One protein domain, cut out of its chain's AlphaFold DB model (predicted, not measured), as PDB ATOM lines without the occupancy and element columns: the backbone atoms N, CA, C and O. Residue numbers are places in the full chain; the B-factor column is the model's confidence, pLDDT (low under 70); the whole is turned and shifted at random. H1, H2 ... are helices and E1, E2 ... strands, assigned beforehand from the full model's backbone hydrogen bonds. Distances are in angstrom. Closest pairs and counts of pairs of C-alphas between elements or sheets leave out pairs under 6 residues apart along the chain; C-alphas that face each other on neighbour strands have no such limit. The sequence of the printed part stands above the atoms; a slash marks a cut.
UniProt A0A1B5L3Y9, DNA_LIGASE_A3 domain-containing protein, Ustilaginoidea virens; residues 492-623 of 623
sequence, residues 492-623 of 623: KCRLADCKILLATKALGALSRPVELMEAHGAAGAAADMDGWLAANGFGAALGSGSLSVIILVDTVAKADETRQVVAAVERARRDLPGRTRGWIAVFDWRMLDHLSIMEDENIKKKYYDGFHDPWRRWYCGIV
ATOM      1  N   LYS A 492     194.705 -91.457  66.827       82.06
ATOM      2  CA  LYS A 492     194.510 -90.016  67.098       82.06
ATOM      3  C   LYS A 492     195.232 -89.108  66.090       82.06
ATOM      4  O   LYS A 492     195.212 -87.891  66.260       82.06
ATOM      5  N   CYS A 493     195.897 -89.685  65.088       86.50
ATOM      6  CA  CYS A 493     196.569 -88.929  64.036       86.50
ATOM      7  C   CYS A 493     195.577 -88.071  63.256       86.50
ATOM      8  O   CYS A 493     194.530 -88.555  62.823       86.50
ATOM      9  N   ARG A 494     195.925 -86.805  63.019       85.62
ATOM     10  CA  ARG A 494     195.050 -85.865  62.308       85.62
ATOM     11  C   ARG A 494     194.855 -86.195  60.827       85.62
ATOM     12  O   ARG A 494     193.947 -85.641  60.218       85.62
ATOM     13  N   LEU A 495     195.664 -87.089  60.257       86.69
ATOM     14  CA  LEU A 495     195.487 -87.586  58.889       86.69
ATOM     15  C   LEU A 495     194.545 -88.796  58.789       86.69
ATOM     16  O   LEU A 495     194.180 -89.156  57.675       86.69
ATOM     17  N   ALA A 496     194.116 -89.399  59.906       81.12
ATOM     18  CA  ALA A 496     193.244 -90.579  59.887       81.12
ATOM     19  C   ALA A 496     191.878 -90.307  59.220       81.12
ATOM     20  O   ALA A 496     191.393 -91.138  58.457       81.12
ATOM     21  N   ASP A 497     191.308 -89.118  59.448       77.94
ATOM     22  CA  ASP A 497     190.035 -88.670  58.859       77.94
ATOM     23  C   ASP A 497     190.227 -87.786  57.600       77.94
ATOM     24  O   ASP A 497     189.303 -87.088  57.168       77.94
ATOM     25  N   CYS A 498     191.426 -87.791  57.002       83.38
ATOM     26  CA  CYS A 498     191.768 -86.983  55.826       83.38
ATOM     27  C   CYS A 498     191.855 -87.830  54.547       83.38
ATOM     28  O   CYS A 498     192.556 -88.841  54.500       83.38
ATOM     29  N   LYS A 499     191.254 -87.363  53.443       86.12
ATOM     30  CA  LYS A 499     191.546 -87.887  52.100       86.12
ATOM     31  C   LYS A 499     192.685 -87.087  51.471       86.12
ATOM     32  O   LYS A 499     192.511 -85.919  51.129       86.12
ATOM     33  N   ILE A 500     193.841 -87.726  51.301       88.19
ATOM     34  CA  ILE A 500     195.033 -87.097  50.719       88.19
ATOM     35  C   ILE A 500     195.036 -87.291  49.197       88.19
ATOM     36  O   ILE A 500     194.835 -88.397  48.696       88.19
ATOM     37  N   LEU A 501     195.291 -86.212  48.465       88.00
ATOM     38  CA  LEU A 501     195.459 -86.160  47.018       88.00
ATOM     39  C   LEU A 501     196.889 -85.718  46.702       88.00
ATOM     40  O   LEU A 501     197.347 -84.672  47.162       88.00
ATOM     41  N   LEU A 502     197.601 -86.509  45.909       86.06
ATOM     42  CA  LEU A 502     198.970 -86.210  45.511       86.06
ATOM     43  C   LEU A 502     198.961 -85.500  44.164       86.06
ATOM     44  O   LEU A 502     198.552 -86.082  43.159       86.06
ATOM     45  N   ALA A 503     199.448 -84.259  44.132       83.06
ATOM     46  CA  ALA A 503     199.726 -83.563  42.884       83.06
ATOM     47  C   ALA A 503     200.950 -84.213  42.215       83.06
ATOM     48  O   ALA A 503     202.079 -83.746  42.351       83.06
ATOM     49  N   THR A 504     200.736 -85.324  41.510       69.88
ATOM     50  CA  THR A 504     201.785 -86.207  40.966       69.88
ATOM     51  C   THR A 504     202.782 -85.487  40.057       69.88
ATOM     52  O   THR A 504     203.967 -85.805  40.089       69.88
ATOM     53  N   LYS A 505     202.361 -84.438  39.341       63.31
ATOM     54  CA  LYS A 505     203.260 -83.509  38.624       63.31
ATOM     55  C   LYS A 505     204.229 -82.798  39.590       63.31
ATOM     56  O   LYS A 505     205.447 -82.939  39.466       63.31
ATOM     57  N   ALA A 506     203.675 -82.148  40.616       61.34
ATOM     58  CA  ALA A 506     204.396 -81.367  41.623       61.34
ATOM     59  C   ALA A 506     205.183 -82.204  42.663       61.34
ATOM     60  O   ALA A 506     205.967 -81.637  43.418       61.34
ATOM     61  N   LEU A 507     205.004 -83.532  42.717       69.75
ATOM     62  CA  LEU A 507     205.631 -84.417  43.720       69.75
ATOM     63  C   LEU A 507     206.406 -85.623  43.146       69.75
ATOM     64  O   LEU A 507     207.104 -86.301  43.898       69.75
ATOM     65  N   GLY A 508     206.289 -85.910  41.844       55.62
ATOM     66  CA  GLY A 508     206.483 -87.238  41.225       55.62
ATOM     67  C   GLY A 508     207.873 -87.892  41.212       55.62
ATOM     68  O   GLY A 508     208.110 -88.748  40.365       55.62
ATOM     69  N   ALA A 509     208.793 -87.512  42.100       61.72
ATOM     70  CA  ALA A 509     210.104 -88.155  42.260       61.72
ATOM     71  C   ALA A 509     210.649 -88.161  43.708       61.72
ATOM     72  O   ALA A 509     211.766 -88.624  43.933       61.72
ATOM     73  N   LEU A 510     209.910 -87.637  44.696       68.12
ATOM     74  CA  LEU A 510     210.388 -87.533  46.080       68.12
ATOM     75  C   LEU A 510     209.969 -88.761  46.908       68.12
ATOM     76  O   LEU A 510     208.777 -89.027  47.042       68.12
ATOM     77  N   SER A 511     210.926 -89.466  47.527       76.31
ATOM     78  CA  SER A 511     210.620 -90.529  48.504       76.31
ATOM     79  C   SER A 511     210.079 -89.961  49.818       76.31
ATOM     80  O   SER A 511     209.154 -90.518  50.404       76.31
ATOM     81  N   ARG A 512     210.610 -88.810  50.253       84.50
ATOM     82  CA  ARG A 512     210.362 -88.244  51.585       84.50
ATOM     83  C   ARG A 512     208.878 -88.024  51.937       84.50
ATOM     84  O   ARG A 512     208.492 -88.406  53.040       84.50
ATOM     85  N   PRO A 513     208.015 -87.486  51.050       84.62
ATOM     86  CA  PRO A 513     206.580 -87.402  51.318       84.62
ATOM     87  C   PRO A 513     205.931 -88.776  51.525       84.62
ATOM     88  O   PRO A 513     205.035 -88.905  52.355       84.62
ATOM     89  N   VAL A 514     206.381 -89.802  50.793       82.88
ATOM     90  CA  VAL A 514     205.854 -91.173  50.881       82.88
ATOM     91  C   VAL A 514     206.250 -91.809  52.211       82.88
ATOM     92  O   VAL A 514     205.364 -92.240  52.942       82.88
ATOM     93  N   GLU A 515     207.533 -91.746  52.587       86.62
ATOM     94  CA  GLU A 515     208.042 -92.186  53.902       86.62
ATOM     95  C   GLU A 515     207.234 -91.584  55.066       86.62
ATOM     96  O   GLU A 515     206.926 -92.255  56.053       86.62
ATOM     97  N   LEU A 516     206.888 -90.297  54.958       88.44
ATOM     98  CA  LEU A 516     206.117 -89.580  55.970       88.44
ATOM     99  C   LEU A 516     204.648 -90.014  55.992       88.44
ATOM    100  O   LEU A 516     204.101 -90.235  57.071       88.44
ATOM    101  N   MET A 517     204.002 -90.182  54.836       86.75
ATOM    102  CA  MET A 517     202.635 -90.714  54.779       86.75
ATOM    103  C   MET A 517     202.554 -92.156  55.290       86.75
ATOM    104  O   MET A 517     201.587 -92.496  55.967       86.75
ATOM    105  N   GLU A 518     203.561 -92.990  55.029       86.38
ATOM    106  CA  GLU A 518     203.677 -94.339  55.596       86.38
ATOM    107  C   GLU A 518     203.849 -94.294  57.121       86.38
ATOM    108  O   GLU A 518     203.140 -94.999  57.837       86.38
ATOM    109  N   ALA A 519     204.702 -93.404  57.642       87.31
ATOM    110  CA  ALA A 519     204.862 -93.206  59.085       87.31
ATOM    111  C   ALA A 519     203.575 -92.715  59.781       87.31
ATOM    112  O   ALA A 519     203.355 -93.029  60.952       87.31
ATOM    113  N   HIS A 520     202.706 -91.990  59.070       88.31
ATOM    114  CA  HIS A 520     201.379 -91.574  59.546       88.31
ATOM    115  C   HIS A 520     200.255 -92.591  59.259       88.31
ATOM    116  O   HIS A 520     199.107 -92.338  59.611       88.31
ATOM    117  N   GLY A 521     200.549 -93.741  58.640       83.12
ATOM    118  CA  GLY A 521     199.539 -94.726  58.207       83.12
ATOM    119  C   GLY A 521     198.609 -94.229  57.085       83.12
ATOM    120  O   GLY A 521     197.646 -94.892  56.712       83.12
ATOM    121  N   ALA A 522     198.899 -93.056  56.518       82.00
ATOM    122  CA  ALA A 522     198.074 -92.353  55.543       82.00
ATOM    123  C   ALA A 522     198.380 -92.740  54.083       82.00
ATOM    124  O   ALA A 522     197.690 -92.290  53.169       82.00
ATOM    125  N   ALA A 523     199.379 -93.594  53.835       73.19
ATOM    126  CA  ALA A 523     199.748 -94.042  52.488       73.19
ATOM    127  C   ALA A 523     198.582 -94.720  51.736       73.19
ATOM    128  O   ALA A 523     198.384 -94.456  50.552       73.19
ATOM    129  N   GLY A 524     197.748 -95.511  52.424       66.06
ATOM    130  CA  GLY A 524     196.520 -96.087  51.849       66.06
ATOM    131  C   GLY A 524     195.373 -95.080  51.662       66.06
ATOM    132  O   GLY A 524     194.449 -95.325  50.886       66.06
ATOM    133  N   ALA A 525     195.432 -93.927  52.337       67.56
ATOM    134  CA  ALA A 525     194.484 -92.829  52.163       67.56
ATOM    135  C   ALA A 525     194.869 -91.896  51.000       67.56
ATOM    136  O   ALA A 525     194.003 -91.172  50.502       67.56
ATOM    137  N   ALA A 526     196.116 -91.931  50.523       74.31
ATOM    138  CA  ALA A 526     196.559 -91.170  49.360       74.31
ATOM    139  C   ALA A 526     195.869 -91.629  48.057       74.31
ATOM    140  O   ALA A 526     195.476 -92.785  47.896       74.31
ATOM    141  N   ALA A 527     195.689 -90.710  47.110       79.19
ATOM    142  CA  ALA A 527     195.235 -90.990  45.748       79.19
ATOM    143  C   ALA A 527     195.921 -90.050  44.749       79.19
ATOM    144  O   ALA A 527     196.346 -88.955  45.121       79.19
ATOM    145  N   ASP A 528     195.986 -90.449  43.476       83.00
ATOM    146  CA  ASP A 528     196.331 -89.512  42.404       83.00
ATOM    147  C   ASP A 528     195.268 -88.406  42.313       83.00
ATOM    148  O   ASP A 528     194.062 -88.673  42.296       83.00
ATOM    149  N   MET A 529     195.731 -87.157  42.285       85.88
ATOM    150  CA  MET A 529     194.870 -85.981  42.308       85.88
ATOM    151  C   MET A 529     194.015 -85.853  41.042       85.88
ATOM    152  O   MET A 529     192.814 -85.615  41.161       85.88
ATOM    153  N   ASP A 530     194.597 -86.016  39.850       82.19
ATOM    154  CA  ASP A 530     193.876 -85.809  38.586       82.19
ATOM    155  C   ASP A 530     192.767 -86.865  38.418       82.19
ATOM    156  O   ASP A 530     191.615 -86.527  38.128       82.19
ATOM    157  N   GLY A 531     193.083 -88.137  38.684       82.50
ATOM    158  CA  GLY A 531     192.126 -89.242  38.639       82.50
ATOM    159  C   GLY A 531     191.019 -89.134  39.693       82.50
ATOM    160  O   GLY A 531     189.845 -89.339  39.377       82.50
ATOM    161  N   TRP A 532     191.354 -88.770  40.940       86.50
ATOM    162  CA  TRP A 532     190.344 -88.618  41.993       86.50
ATOM    163  C   TRP A 532     189.409 -87.434  41.724       86.50
ATOM    164  O   TRP A 532     188.194 -87.575  41.877       86.50
ATOM    165  N   LEU A 533     189.943 -86.287  41.288       84.44
ATOM    166  CA  LEU A 533     189.135 -85.110  40.961       84.44
ATOM    167  C   LEU A 533     188.170 -85.393  39.806       84.44
ATOM    168  O   LEU A 533     186.995 -85.049  39.918       84.44
ATOM    169  N   ALA A 534     188.621 -86.072  38.747       81.69
ATOM    170  CA  ALA A 534     187.753 -86.475  37.642       81.69
ATOM    171  C   ALA A 534     186.612 -87.399  38.112       81.69
ATOM    172  O   ALA A 534     185.450 -87.164  37.779       81.69
ATOM    173  N   ALA A 535     186.918 -88.402  38.944       80.81
ATOM    174  CA  ALA A 535     185.927 -89.349  39.462       80.81
ATOM    175  C   ALA A 535     184.912 -88.726  40.445       80.81
ATOM    176  O   ALA A 535     183.787 -89.208  40.547       80.81
ATOM    177  N   ASN A 536     185.285 -87.656  41.158       78.62
ATOM    178  CA  ASN A 536     184.468 -87.029  42.209       78.62
ATOM    179  C   ASN A 536     183.909 -85.649  41.799       78.62
ATOM    180  O   ASN A 536     183.570 -84.829  42.657       78.62
ATOM    181  N   GLY A 537     183.842 -85.360  40.492       75.38
ATOM    182  CA  GLY A 537     183.291 -84.106  39.962       75.38
ATOM    183  C   GLY A 537     183.990 -82.860  40.514       75.38
ATOM    184  O   GLY A 537     183.329 -81.892  40.881       75.38
ATOM    185  N   PHE A 538     185.315 -82.918  40.668       77.62
ATOM    186  CA  PHE A 538     186.165 -81.898  41.295       77.62
ATOM    187  C   PHE A 538     185.714 -81.465  42.708       77.62
ATOM    188  O   PHE A 538     185.978 -80.343  43.135       77.62
ATOM    189  N   GLY A 539     185.044 -82.355  43.451       71.88
ATOM    190  CA  GLY A 539     184.537 -82.081  44.798       71.88
ATOM    191  C   GLY A 539     183.075 -81.622  44.857       71.88
ATOM    192  O   GLY A 539     182.620 -81.220  45.925       71.88
ATOM    193  N   ALA A 540     182.319 -81.717  43.756       67.69
ATOM    194  CA  ALA A 540     180.896 -81.353  43.687       67.69
ATOM    195  C   ALA A 540     179.950 -82.207  44.570       67.69
ATOM    196  O   ALA A 540     178.767 -81.889  44.686       67.69
ATOM    197  N   ALA A 541     180.448 -83.298  45.162       61.41
ATOM    198  CA  ALA A 541     179.700 -84.187  46.059       61.41
ATOM    199  C   ALA A 541     180.192 -84.152  47.526       61.41
ATOM    200  O   ALA A 541     179.641 -84.851  48.375       61.41
ATOM    201  N   LEU A 542     181.209 -83.338  47.840       66.50
ATOM    202  CA  LEU A 542     181.793 -83.194  49.182       66.50
ATOM    203  C   LEU A 542     180.905 -82.312  50.085       66.50
ATOM    204  O   LEU A 542     181.256 -81.190  50.451       66.50
ATOM    205  N   GLY A 543     179.699 -82.799  50.389       56.09
ATOM    206  CA  GLY A 543     178.738 -82.118  51.260       56.09
ATOM    207  C   GLY A 543     179.229 -81.965  52.707       56.09
ATOM    208  O   GLY A 543     180.231 -82.547  53.107       56.09
ATOM    209  N   SER A 544     178.477 -81.218  53.525       49.34
ATOM    210  CA  SER A 544     178.860 -80.744  54.876       49.34
ATOM    211  C   SER A 544     179.097 -81.817  55.973       49.34
ATOM    212  O   SER A 544     179.057 -81.493  57.159       49.34
ATOM    213  N   GLY A 545     179.328 -83.076  55.601       51.16
ATOM    214  CA  GLY A 545     179.709 -84.184  56.481       51.16
ATOM    215  C   GLY A 545     180.702 -85.172  55.846       51.16
ATOM    216  O   GLY A 545     180.794 -86.302  56.314       51.16
ATOM    217  N   SER A 546     181.404 -84.799  54.767       56.59
ATOM    218  CA  SER A 546     182.467 -85.625  54.172       56.59
ATOM    219  C   SER A 546     183.811 -85.468  54.895       56.59
ATOM    220  O   SER A 546     184.074 -84.431  55.504       56.59
ATOM    221  N   LEU A 547     184.689 -86.471  54.749       62.16
ATOM    222  CA  LEU A 547     186.106 -86.414  55.148       62.16
ATOM    223  C   LEU A 547     186.783 -85.140  54.616       62.16
ATOM    224  O   LEU A 547     186.462 -84.681  53.514       62.16
ATOM    225  N   SER A 548     187.738 -84.582  55.365       79.56
ATOM    226  CA  SER A 548     188.489 -83.410  54.905       79.56
ATOM    227  C   SER A 548     189.438 -83.812  53.773       79.56
ATOM    228  O   SER A 548     190.164 -84.800  53.867       79.56
ATOM    229  N   VAL A 549     189.424 -83.061  52.672       86.69
ATOM    230  CA  VAL A 549     190.236 -83.378  51.489       86.69
ATOM    231  C   VAL A 549     191.426 -82.430  51.414       86.69
ATOM    232  O   VAL A 549     191.272 -81.210  51.508       86.69
ATOM    233  N   ILE A 550     192.617 -83.004  51.252       90.38
ATOM    234  CA  ILE A 550     193.904 -82.303  51.251       90.38
ATOM    235  C   ILE A 550     194.639 -82.600  49.947       90.38
ATOM    236  O   ILE A 550     194.867 -83.764  49.637       90.38
ATOM    237  N   ILE A 551     195.074 -81.570  49.218       90.25
ATOM    238  CA  ILE A 551     196.069 -81.700  48.144       90.25
ATOM    239  C   ILE A 551     197.456 -81.395  48.721       90.25
ATOM    240  O   ILE A 551     197.649 -80.355  49.352       90.25
ATOM    241  N   LEU A 552     198.423 -82.281  48.467       91.12
ATOM    242  CA  LEU A 552     199.838 -82.047  48.763       91.12
ATOM    243  C   LEU A 552     200.598 -81.585  47.513       91.12
ATOM    244  O   LEU A 552     200.426 -82.151  46.430       91.12
ATOM    245  N   VAL A 553     201.452 -80.575  47.685       90.50
ATOM    246  CA  VAL A 553     202.267 -79.921  46.640       90.50
ATOM    247  C   VAL A 553     203.702 -79.653  47.131       90.50
ATOM    248  O   VAL A 553     203.999 -79.862  48.307       90.50
ATOM    249  N   ASP A 554     204.596 -79.174  46.257       88.88
ATOM    250  CA  ASP A 554     205.913 -78.646  46.648       88.88
ATOM    251  C   ASP A 554     206.075 -77.188  46.180       88.88
ATOM    252  O   ASP A 554     206.423 -76.900  45.031       88.88
ATOM    253  N   THR A 555     205.833 -76.256  47.101       86.88
ATOM    254  CA  THR A 555     205.934 -74.805  46.883       86.88
ATOM    255  C   THR A 555     207.367 -74.301  46.740       86.88
ATOM    256  O   THR A 555     207.562 -73.211  46.209       86.88
ATOM    257  N   VAL A 556     208.362 -75.065  47.204       83.56
ATOM    258  CA  VAL A 556     209.763 -74.625  47.298       83.56
ATOM    259  C   VAL A 556     210.569 -75.110  46.096       83.56
ATOM    260  O   VAL A 556     211.265 -74.321  45.467       83.56
ATOM    261  N   ALA A 557     210.461 -76.394  45.747       81.94
ATOM    262  CA  ALA A 557     211.192 -76.986  44.626       81.94
ATOM    263  C   ALA A 557     210.431 -76.891  43.292       81.94
ATOM    264  O   ALA A 557     211.054 -76.900  42.232       81.94
ATOM    265  N   LYS A 558     209.093 -76.817  43.329       83.56
ATOM    266  CA  LYS A 558     208.205 -76.871  42.151       83.56
ATOM    267  C   LYS A 558     207.104 -75.801  42.227       83.56
ATOM    268  O   LYS A 558     205.923 -76.062  41.985       83.56
ATOM    269  N   ALA A 559     207.501 -74.567  42.552       83.19
ATOM    270  CA  ALA A 559     206.603 -73.424  42.736       83.19
ATOM    271  C   ALA A 559     205.667 -73.169  41.533       83.19
ATOM    272  O   ALA A 559     204.468 -72.959  41.717       83.19
ATOM    273  N   ASP A 560     206.186 -73.223  40.302       79.75
ATOM    274  CA  ASP A 560     205.394 -73.000  39.084       79.75
ATOM    275  C   ASP A 560     204.417 -74.129  38.771       79.75
ATOM    276  O   ASP A 560     203.283 -73.868  38.374       79.75
ATOM    277  N   GLU A 561     204.817 -75.380  38.989       81.94
ATOM    278  CA  GLU A 561     203.920 -76.527  38.832       81.94
ATOM    279  C   GLU A 561     202.810 -76.489  39.887       81.94
ATOM    280  O   GLU A 561     201.650 -76.747  39.577       81.94
ATOM    281  N   THR A 562     203.145 -76.089  41.116       85.50
ATOM    282  CA  THR A 562     202.184 -75.876  42.202       85.50
ATOM    283  C   THR A 562     201.167 -74.786  41.847       85.50
ATOM    284  O   THR A 562     199.964 -75.017  41.972       85.50
ATOM    285  N   ARG A 563     201.614 -73.636  41.313       84.94
ATOM    286  CA  ARG A 563     200.720 -72.586  40.783       84.94
ATOM    287  C   ARG A 563     199.806 -73.119  39.674       84.94
ATOM    288  O   ARG A 563     198.606 -72.855  39.690       84.94
ATOM    289  N   GLN A 564     200.353 -73.890  38.732       84.12
ATOM    290  CA  GLN A 564     199.585 -74.487  37.633       84.12
ATOM    291  C   GLN A 564     198.542 -75.499  38.125       84.12
ATOM    292  O   GLN A 564     197.422 -75.501  37.616       84.12
ATOM    293  N   VAL A 565     198.880 -76.322  39.124       83.62
ATOM    294  CA  VAL A 565     197.966 -77.280  39.762       83.62
ATOM    295  C   VAL A 565     196.806 -76.557  40.445       83.62
ATOM    296  O   VAL A 565     195.654 -76.847  40.129       83.62
ATOM    297  N   VAL A 566     197.083 -75.577  41.314       86.50
ATOM    298  CA  VAL A 566     196.036 -74.807  42.013       86.50
ATOM    299  C   VAL A 566     195.107 -74.124  41.003       86.50
ATOM    300  O   VAL A 566     193.902 -74.374  41.009       86.50
ATOM    301  N   ALA A 567     195.668 -73.386  40.039       85.25
ATOM    302  CA  ALA A 567     194.893 -72.706  39.003       85.25
ATOM    303  C   ALA A 567     194.140 -73.666  38.056       85.25
ATOM    304  O   ALA A 567     193.170 -73.265  37.409       85.25
ATOM    305  N   ALA A 568     194.563 -74.930  37.924       83.94
ATOM    306  CA  ALA A 568     193.820 -75.954  37.189       83.94
ATOM    307  C   ALA A 568     192.583 -76.427  37.965       83.94
ATOM    308  O   ALA A 568     191.499 -76.487  37.381       83.94
ATOM    309  N   VAL A 569     192.722 -76.693  39.268       84.44
ATOM    310  CA  VAL A 569     191.603 -77.105  40.130       84.44
ATOM    311  C   VAL A 569     190.581 -75.973  40.276       84.44
ATOM    312  O   VAL A 569     189.388 -76.206  40.084       84.44
ATOM    313  N   GLU A 570     191.023 -74.733  40.500       85.88
ATOM    314  CA  GLU A 570     190.147 -73.550  40.525       85.88
ATOM    315  C   GLU A 570     189.381 -73.359  39.208       85.88
ATOM    316  O   GLU A 570     188.173 -73.109  39.216       85.88
ATOM    317  N   ARG A 571     190.062 -73.501  38.061       84.62
ATOM    318  CA  ARG A 571     189.442 -73.362  36.734       84.62
ATOM    319  C   ARG A 571     188.391 -74.442  36.493       84.62
ATOM    320  O   ARG A 571     187.295 -74.104  36.065       84.62
ATOM    321  N   ALA A 572     188.693 -75.704  36.800       79.25
ATOM    322  CA  ALA A 572     187.748 -76.812  36.652       79.25
ATOM    323  C   ALA A 572     186.523 -76.679  37.575       79.25
ATOM    324  O   ALA A 572     185.434 -77.142  37.244       79.25
ATOM    325  N   ARG A 573     186.681 -76.012  38.725       82.12
ATOM    326  CA  ARG A 573     185.609 -75.787  39.704       82.12
ATOM    327  C   ARG A 573     184.845 -74.479  39.508       82.12
ATOM    328  O   ARG A 573     183.839 -74.278  40.188       82.12
ATOM    329  N   ARG A 574     185.283 -73.602  38.593       80.94
ATOM    330  CA  ARG A 574     184.736 -72.250  38.370       80.94
ATOM    331  C   ARG A 574     183.221 -72.229  38.185       80.94
ATOM    332  O   ARG A 574     182.576 -71.350  38.755       80.94
ATOM    333  N   ASP A 575     182.680 -73.214  37.478       74.31
ATOM    334  CA  ASP A 575     181.272 -73.250  37.065       74.31
ATOM    335  C   ASP A 575     180.388 -74.130  37.976       74.31
ATOM    336  O   ASP A 575     179.171 -74.191  37.808       74.31
ATOM    337  N   LEU A 576     180.970 -74.786  38.992       73.81
ATOM    338  CA  LEU A 576     180.212 -75.578  39.968       73.81
ATOM    339  C   LEU A 576     179.372 -74.669  40.887       73.81
ATOM    340  O   LEU A 576     179.909 -73.680  41.401       73.81
ATOM    341  N   PRO A 577     178.106 -75.000  41.206       67.06
ATOM    342  CA  PRO A 577     177.312 -74.230  42.162       67.06
ATOM    343  C   PRO A 577     177.993 -74.120  43.536       67.06
ATOM    344  O   PRO A 577     178.441 -75.110  44.108       67.06
ATOM    345  N   GLY A 578     178.030 -72.917  44.118       62.97
ATOM    346  CA  GLY A 578     178.728 -72.677  45.392       62.97
ATOM    347  C   GLY A 578     178.201 -73.489  46.588       62.97
ATOM    348  O   GLY A 578     178.926 -73.677  47.555       62.97
ATOM    349  N   ARG A 579     176.968 -74.015  46.519       58.81
ATOM    350  CA  ARG A 579     176.385 -74.903  47.546       58.81
ATOM    351  C   ARG A 579     176.817 -76.372  47.437       58.81
ATOM    352  O   ARG A 579     176.536 -77.131  48.356       58.81
ATOM    353  N   THR A 580     177.446 -76.775  46.332       58.59
ATOM    354  CA  THR A 580     177.902 -78.157  46.093       58.59
ATOM    355  C   THR A 580     179.425 -78.289  46.077       58.59
ATOM    356  O   THR A 580     179.932 -79.402  46.094       58.59
ATOM    357  N   ARG A 581     180.176 -77.179  46.075       67.19
ATOM    358  CA  ARG A 581     181.634 -77.200  46.254       67.19
ATOM    359  C   ARG A 581     181.973 -77.535  47.706       67.19
ATOM    360  O   ARG A 581     181.811 -76.683  48.575       67.19
ATOM    361  N   GLY A 582     182.479 -78.737  47.966       69.69
ATOM    362  CA  GLY A 582     183.184 -78.984  49.221       69.69
ATOM    363  C   GLY A 582     184.576 -78.360  49.219       69.69
ATOM    364  O   GLY A 582     185.172 -78.103  48.170       69.69
ATOM    365  N   TRP A 583     185.093 -78.108  50.412       78.44
ATOM    366  CA  TRP A 583     186.400 -77.496  50.614       78.44
ATOM    367  C   TRP A 583     187.532 -78.499  50.365       78.44
ATOM    368  O   TRP A 583     187.535 -79.575  50.964       78.44
ATOM    369  N   ILE A 584     188.516 -78.133  49.537       85.56
ATOM    370  CA  ILE A 584     189.769 -78.884  49.401       85.56
ATOM    371  C   ILE A 584     190.920 -77.970  49.822       85.56
ATOM    372  O   ILE A 584     191.180 -76.949  49.187       85.56
ATOM    373  N   ALA A 585     191.604 -78.314  50.911       88.12
ATOM    374  CA  ALA A 585     192.740 -77.543  51.407       88.12
ATOM    375  C   ALA A 585     194.031 -77.944  50.675       88.12
ATOM    376  O   ALA A 585     194.217 -79.110  50.333       88.12
ATOM    377  N   VAL A 586     194.938 -76.994  50.454       90.25
ATOM    378  CA  VAL A 586     196.221 -77.225  49.775       90.25
ATOM    379  C   VAL A 586     197.362 -76.960  50.755       90.25
ATOM    380  O   VAL A 586     197.409 -75.894  51.370       90.25
ATOM    381  N   PHE A 587     198.284 -77.914  50.895       91.00
ATOM    382  CA  PHE A 587     199.446 -77.813  51.781       91.00
ATOM    383  C   PHE A 587     200.739 -78.230  51.075       91.00
ATOM    384  O   PHE A 587     200.756 -79.164  50.272       91.00
ATOM    385  N   ASP A 588     201.846 -77.586  51.434       90.88
ATOM    386  CA  ASP A 588     203.179 -78.069  51.089       90.88
ATOM    387  C   ASP A 588     203.459 -79.376  51.843       90.88
ATOM    388  O   ASP A 588     203.148 -79.490  53.033       90.88
ATOM    389  N   TRP A 589     204.057 -80.369  51.181       90.12
ATOM    390  CA  TRP A 589     204.301 -81.683  51.785       90.12
ATOM    391  C   TRP A 589     205.157 -81.626  53.062       90.12
ATOM    392  O   TRP A 589     205.020 -82.504  53.915       90.12
ATOM    393  N   ARG A 590     205.973 -80.579  53.258       90.44
ATOM    394  CA  ARG A 590     206.779 -80.354  54.479       90.44
ATOM    395  C   ARG A 590     205.928 -80.138  55.735       90.44
ATOM    396  O   ARG A 590     206.424 -80.274  56.854       90.44
ATOM    397  N   MET A 591     204.623 -79.901  55.566       91.00
ATOM    398  CA  MET A 591     203.621 -80.024  56.627       91.00
ATOM    399  C   MET A 591     203.722 -81.372  57.356       91.00
ATOM    400  O   MET A 591     203.594 -81.395  58.576       91.00
ATOM    401  N   LEU A 592     204.038 -82.469  56.655       89.88
ATOM    402  CA  LEU A 592     204.123 -83.816  57.227       89.88
ATOM    403  C   LEU A 592     205.321 -84.014  58.179       89.88
ATOM    404  O   LEU A 592     205.187 -84.709  59.188       89.88
ATOM    405  N   ASP A 593     206.475 -83.385  57.922       89.12
ATOM    406  CA  ASP A 593     207.611 -83.402  58.862       89.12
ATOM    407  C   ASP A 593     207.232 -82.651  60.152       89.12
ATOM    408  O   ASP A 593     207.389 -83.171  61.259       89.12
ATOM    409  N   HIS A 594     206.630 -81.463  60.028       89.56
ATOM    410  CA  HIS A 594     206.163 -80.697  61.188       89.56
ATOM    411  C   HIS A 594     204.974 -81.363  61.908       89.56
ATOM    412  O   HIS A 594     204.865 -81.250  63.129       89.56
ATOM    413  N   LEU A 595     204.118 -82.106  61.201       89.69
ATOM    414  CA  LEU A 595     203.067 -82.927  61.805       89.69
ATOM    415  C   LEU A 595     203.662 -84.082  62.614       89.69
ATOM    416  O   LEU A 595     203.210 -84.337  63.724       89.69
ATOM    417  N   SER A 596     204.715 -84.728  62.111       90.06
ATOM    418  CA  SER A 596     205.456 -85.759  62.850       90.06
ATOM    419  C   SER A 596     206.038 -85.192  64.153       90.06
ATOM    420  O   SER A 596     205.853 -85.776  65.216       90.06
ATOM    421  N   ILE A 597     206.629 -83.989  64.107       89.06
ATOM    422  CA  ILE A 597     207.093 -83.256  65.304       89.06
ATOM    423  C   ILE A 597     205.930 -82.922  66.258       89.06
ATOM    424  O   ILE A 597     206.096 -82.954  67.480       89.06
ATOM    425  N   MET A 598     204.746 -82.604  65.725       87.94
ATOM    426  CA  MET A 598     203.552 -82.298  66.517       87.94
ATOM    427  C   MET A 598     202.954 -83.539  67.189       87.94
ATOM    428  O   MET A 598     202.514 -83.440  68.335       87.94
ATOM    429  N   GLU A 599     202.949 -84.688  66.519       88.62
ATOM    430  CA  GLU A 599     202.309 -85.917  67.000       88.62
ATOM    431  C   GLU A 599     203.228 -86.806  67.849       88.62
ATOM    432  O   GLU A 599     202.724 -87.530  68.700       88.62
ATOM    433  N   ASP A 600     204.556 -86.719  67.709       88.06
ATOM    434  CA  ASP A 600     205.489 -87.493  68.538       88.06
ATOM    435  C   ASP A 600     205.481 -87.011  70.005       88.06
ATOM    436  O   ASP A 600     205.809 -85.857  70.309       88.06
ATOM    437  N   GLU A 601     205.108 -87.885  70.943       84.88
ATOM    438  CA  GLU A 601     205.110 -87.595  72.385       84.88
ATOM    439  C   GLU A 601     206.530 -87.515  72.982       84.88
ATOM    440  O   GLU A 601     206.734 -86.870  74.014       84.88
ATOM    441  N   ASN A 602     207.543 -88.089  72.319       86.12
ATOM    442  CA  ASN A 602     208.937 -88.038  72.771       86.12
ATOM    443  C   ASN A 602     209.550 -86.635  72.607       86.12
ATOM    444  O   ASN A 602     210.452 -86.248  73.360       86.12
ATOM    445  N   ILE A 603     209.056 -85.840  71.651       86.06
ATOM    446  CA  ILE A 603     209.593 -84.511  71.337       86.06
ATOM    447  C   ILE A 603     209.009 -83.473  72.305       86.06
ATOM    448  O   ILE A 603     208.045 -82.768  72.017       86.06
ATOM    449  N   LYS A 604     209.631 -83.349  73.482       80.62
ATOM    450  CA  LYS A 604     209.197 -82.428  74.553       80.62
ATOM    451  C   LYS A 604     209.307 -80.940  74.191       80.62
ATOM    452  O   LYS A 604     208.557 -80.131  74.727       80.62
ATOM    453  N   LYS A 605     210.229 -80.565  73.296       82.06
ATOM    454  CA  LYS A 605     210.404 -79.186  72.800       82.06
ATOM    455  C   LYS A 605     210.105 -79.143  71.303       82.06
ATOM    456  O   LYS A 605     210.993 -79.356  70.484       82.06
ATOM    457  N   LYS A 606     208.845 -78.882  70.965       83.00
ATOM    458  CA  LYS A 606     208.356 -78.844  69.580       83.00
ATOM    459  C   LYS A 606     208.725 -77.505  68.933       83.00
ATOM    460  O   LYS A 606     208.572 -76.455  69.556       83.00
ATOM    461  N   TYR A 607     209.259 -77.556  67.716       79.00
ATOM    462  CA  TYR A 607     209.739 -76.402  66.955       79.00
ATOM    463  C   TYR A 607     209.285 -76.539  65.501       79.00
ATOM    464  O   TYR A 607     209.427 -77.611  64.917       79.00
ATOM    465  N   TYR A 608     208.737 -75.459  64.940       81.12
ATOM    466  CA  TYR A 608     208.157 -75.421  63.596       81.12
ATOM    467  C   TYR A 608     208.616 -74.141  62.860       81.12
ATOM    468  O   TYR A 608     207.801 -73.289  62.514       81.12
ATOM    469  N   ASP A 609     209.928 -73.930  62.718       74.44
ATOM    470  CA  ASP A 609     210.538 -72.709  62.142       74.44
ATOM    471  C   ASP A 609     210.100 -71.388  62.814       74.44
ATOM    472  O   ASP A 609     209.959 -70.351  62.168       74.44
ATOM    473  N   GLY A 610     209.827 -71.418  64.122       70.56
ATOM    474  CA  GLY A 610     209.307 -70.264  64.872       70.56
ATOM    475  C   GLY A 610     207.783 -70.075  64.824       70.56
ATOM    476  O   GLY A 610     207.272 -69.163  65.467       70.56
ATOM    477  N   PHE A 611     207.040 -70.942  64.131       70.31
ATOM    478  CA  PHE A 611     205.575 -70.956  64.148       70.31
ATOM    479  C   PHE A 611     205.053 -71.778  65.340       70.31
ATOM    480  O   PHE A 611     205.757 -72.626  65.887       70.31
ATOM    481  N   HIS A 612     203.797 -71.550  65.738       70.38
ATOM    482  CA  HIS A 612     203.142 -72.273  66.842       70.38
ATOM    483  C   HIS A 612     202.313 -73.494  66.400       70.38
ATOM    484  O   HIS A 612     201.884 -74.277  67.243       70.38
ATOM    485  N   ASP A 613     202.059 -73.644  65.099       74.31
ATOM    486  CA  ASP A 613     201.096 -74.594  64.534       74.31
ATOM    487  C   ASP A 613     201.624 -75.114  63.181       74.31
ATOM    488  O   ASP A 613     201.827 -74.298  62.270       74.31
ATOM    489  N   PRO A 614     201.863 -76.433  63.015       71.69
ATOM    490  CA  PRO A 614     202.418 -76.991  61.780       71.69
ATOM    491  C   PRO A 614     201.504 -76.761  60.572       71.69
ATOM    492  O   PRO A 614     201.996 -76.559  59.461       71.69
ATOM    493  N   TRP A 615     200.185 -76.713  60.789       80.06
ATOM    494  CA  TRP A 615     199.196 -76.515  59.734       80.06
ATOM    495  C   TRP A 615     199.272 -75.101  59.151       80.06
ATOM    496  O   TRP A 615     199.087 -74.919  57.954       80.06
ATOM    497  N   ARG A 616     199.621 -74.088  59.955       77.12
ATOM    498  CA  ARG A 616     199.725 -72.691  59.490       77.12
ATOM    499  C   ARG A 616     201.009 -72.390  58.722       77.12
ATOM    500  O   ARG A 616     200.995 -71.523  57.857       77.12
ATOM    501  N   ARG A 617     202.110 -73.084  59.029       78.88
ATOM    502  CA  ARG A 617     203.432 -72.859  58.409       78.88
ATOM    503  C   ARG A 617     203.458 -73.187  56.911       78.88
ATOM    504  O   ARG A 617     204.221 -72.562  56.174       78.88
ATOM    505  N   TRP A 618     202.670 -74.180  56.501       83.81
ATOM    506  CA  TRP A 618     202.745 -74.838  55.191       83.81
ATOM    507  C   TRP A 618     201.398 -74.880  54.445       83.81
ATOM    508  O   TRP A 618     201.264 -75.590  53.453       83.81
ATOM    509  N   TYR A 619     200.397 -74.125  54.903       84.88
ATOM    510  CA  TYR A 619     199.129 -73.937  54.196       84.88
ATOM    511  C   TYR A 619     199.324 -73.051  52.960       84.88
ATOM    512  O   TYR A 619     199.795 -71.919  53.072       84.88
ATOM    513  N   CYS A 620     198.952 -73.564  51.790       80.81
ATOM    514  CA  CYS A 620     199.082 -72.871  50.507       80.81
ATOM    515  C   CYS A 620     197.793 -72.156  50.089       80.81
ATOM    516  O   CYS A 620     197.852 -71.200  49.324       80.81
ATOM    517  N   GLY A 621     196.637 -72.627  50.562       80.75
ATOM    518  CA  GLY A 621     195.334 -72.090  50.188       80.75
ATOM    519  C   GLY A 621     194.222 -73.132  50.255       80.75
ATOM    520  O   GLY A 621     194.376 -74.211  50.829       80.75
ATOM    521  N   ILE A 622     193.087 -72.793  49.654       80.56
ATOM    522  CA  ILE A 622     191.877 -73.613  49.625       80.56
ATOM    523  C   ILE A 622     191.182 -73.413  48.282       80.56
ATOM    524  O   ILE A 622     191.093 -72.284  47.802       80.56
ATOM    525  N   VAL A 623     190.721 -74.509  47.679       72.25
ATOM    526  CA  VAL A 623     190.070 -74.540  46.359       72.25
ATOM    527  C   VAL A 623     188.693 -75.173  46.440       72.25
ATOM    528  O   VAL A 623     188.484 -76.111  47.251       72.25
TER     529      VAL A 623
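AT A GLANCE: This is residues 492 to 623 of the 623 residues of the protein "DNA_LIGASE_A3 domain-containing protein" of Ustilaginoidea virens (UniProt A0A1B5L3Y9). A strongly twisted sheet of five strands makes the core, with H3 and the long H4 over one face and H2 over the other. H5 packs on H2 but is not on the sheet, and H6 packs on H5 just before the chain returns to the sheet's edge as E5. The printed part has 132 residues with six named helices and five named strands, in the order E1 H1 H2 E2 H3 E3 H4 E4 H5 H6 E5; the class is mixed, helices and strands. The sheet runs E2 E1 E3 E4 E5 and is mixed: the first four strands are parallel, and E5 is antiparallel to E4. The whole is compact, with a radius of gyration of the C-alphas of 14.9 A and spans of 47 by 33 by 27 A.

IN THESE COORDINATES: Find C-alpha 498 at (191.768, -86.983, 55.826); there E1 begins, residues 498 to 502, 12.6 A long. Beside it are E2, residues 526 to 528, 7.2 A, and E3, residues 548 to 553, 16.4 A. Next come E4, residues 584 to 588, 13.5 A, and E5, residues 619 to 622, 8.6 A, which ends at C-alpha 622 at (191.877, -73.613, 49.625). The longest helix, H4, residues 559 to 573, starts at C-alpha 559 at (206.603, -73.424, 42.736) and runs 21.3 A. H5 is residues 591 to 599, 12.0 A; H2 is residues 512 to 519, 10.5 A; H3 is residues 529 to 535, 10.0 A. The two short helices are H1, residues 504 to 507, 5.1 A, and H6, residues 614 to 617, 5.4 A.

HOW THE PARTS SIT: Start at inner strands E1 and E3, parallel at 27 degrees, with N 501 and O 550 2.7 A apart, within hydrogen-bond range. Edge strand E2 is parallel to E1 at 38 degrees, with N 527 and O 500 at 2.9 A. E4 is parallel to E3 at 35 degrees, with N 551 and O 585 at 2.8 A. Edge strand E5 is antiparallel to E4 at 160 degrees, with N 620 and O 586 at 2.8 A. E1, H1 H2, E2 and E3, H4, E4 are strand-helix-strand units, two parallel neighbour strands with helices between; E2, H3, E3 is a split one, with E1 between its strands. These three crossovers are right-handed. H4 lies over E4 at a height over the sheet of 10.1 A and runs along the strands, at 2 degrees to E4 on the local plane. On the same face H3, at a height of 9.5 A, stands up from the sheet at 49 degrees. On the opposite face H2, at a height of 10.5 A, lies over E1. H2 and H5 touch, with the C-alphas of Leu 516 and Leu 592 closest at 6.2 A; they run the same way at a shallow tilt of 32 degrees, only just short of steep. H5 touches H6, closest at the C-alphas of His 594 and Pro 614, 5.3 A. H1 touches H4 at residues 561 to 565 alone, closest at the C-alphas of Ala 506 and Glu 561, 5.6 A. H1 grazes the sheet, and so does H6, only just, with 5 pairs of C-alphas within 10 A. In H2, H3, H4 and H5 every O i to N i+4 pair is within hydrogen-bond range; H1 and H6 are too short for such a pair.

THE WHOLE: The C-alphas of Asp 575 and Lys 604 are the two farthest apart, 47.6 A. The printed part has no cut and ends at the chain's last residue, Val 623. Look for the long links at residues 536 to 547, between H3 and E3, and 600 to 613, between H5 and H6. The mean pLDDT of the printed part is 79.7; residues 504 to 510, 524 to 525, 540 to 547 and 577 to 582 are under 70.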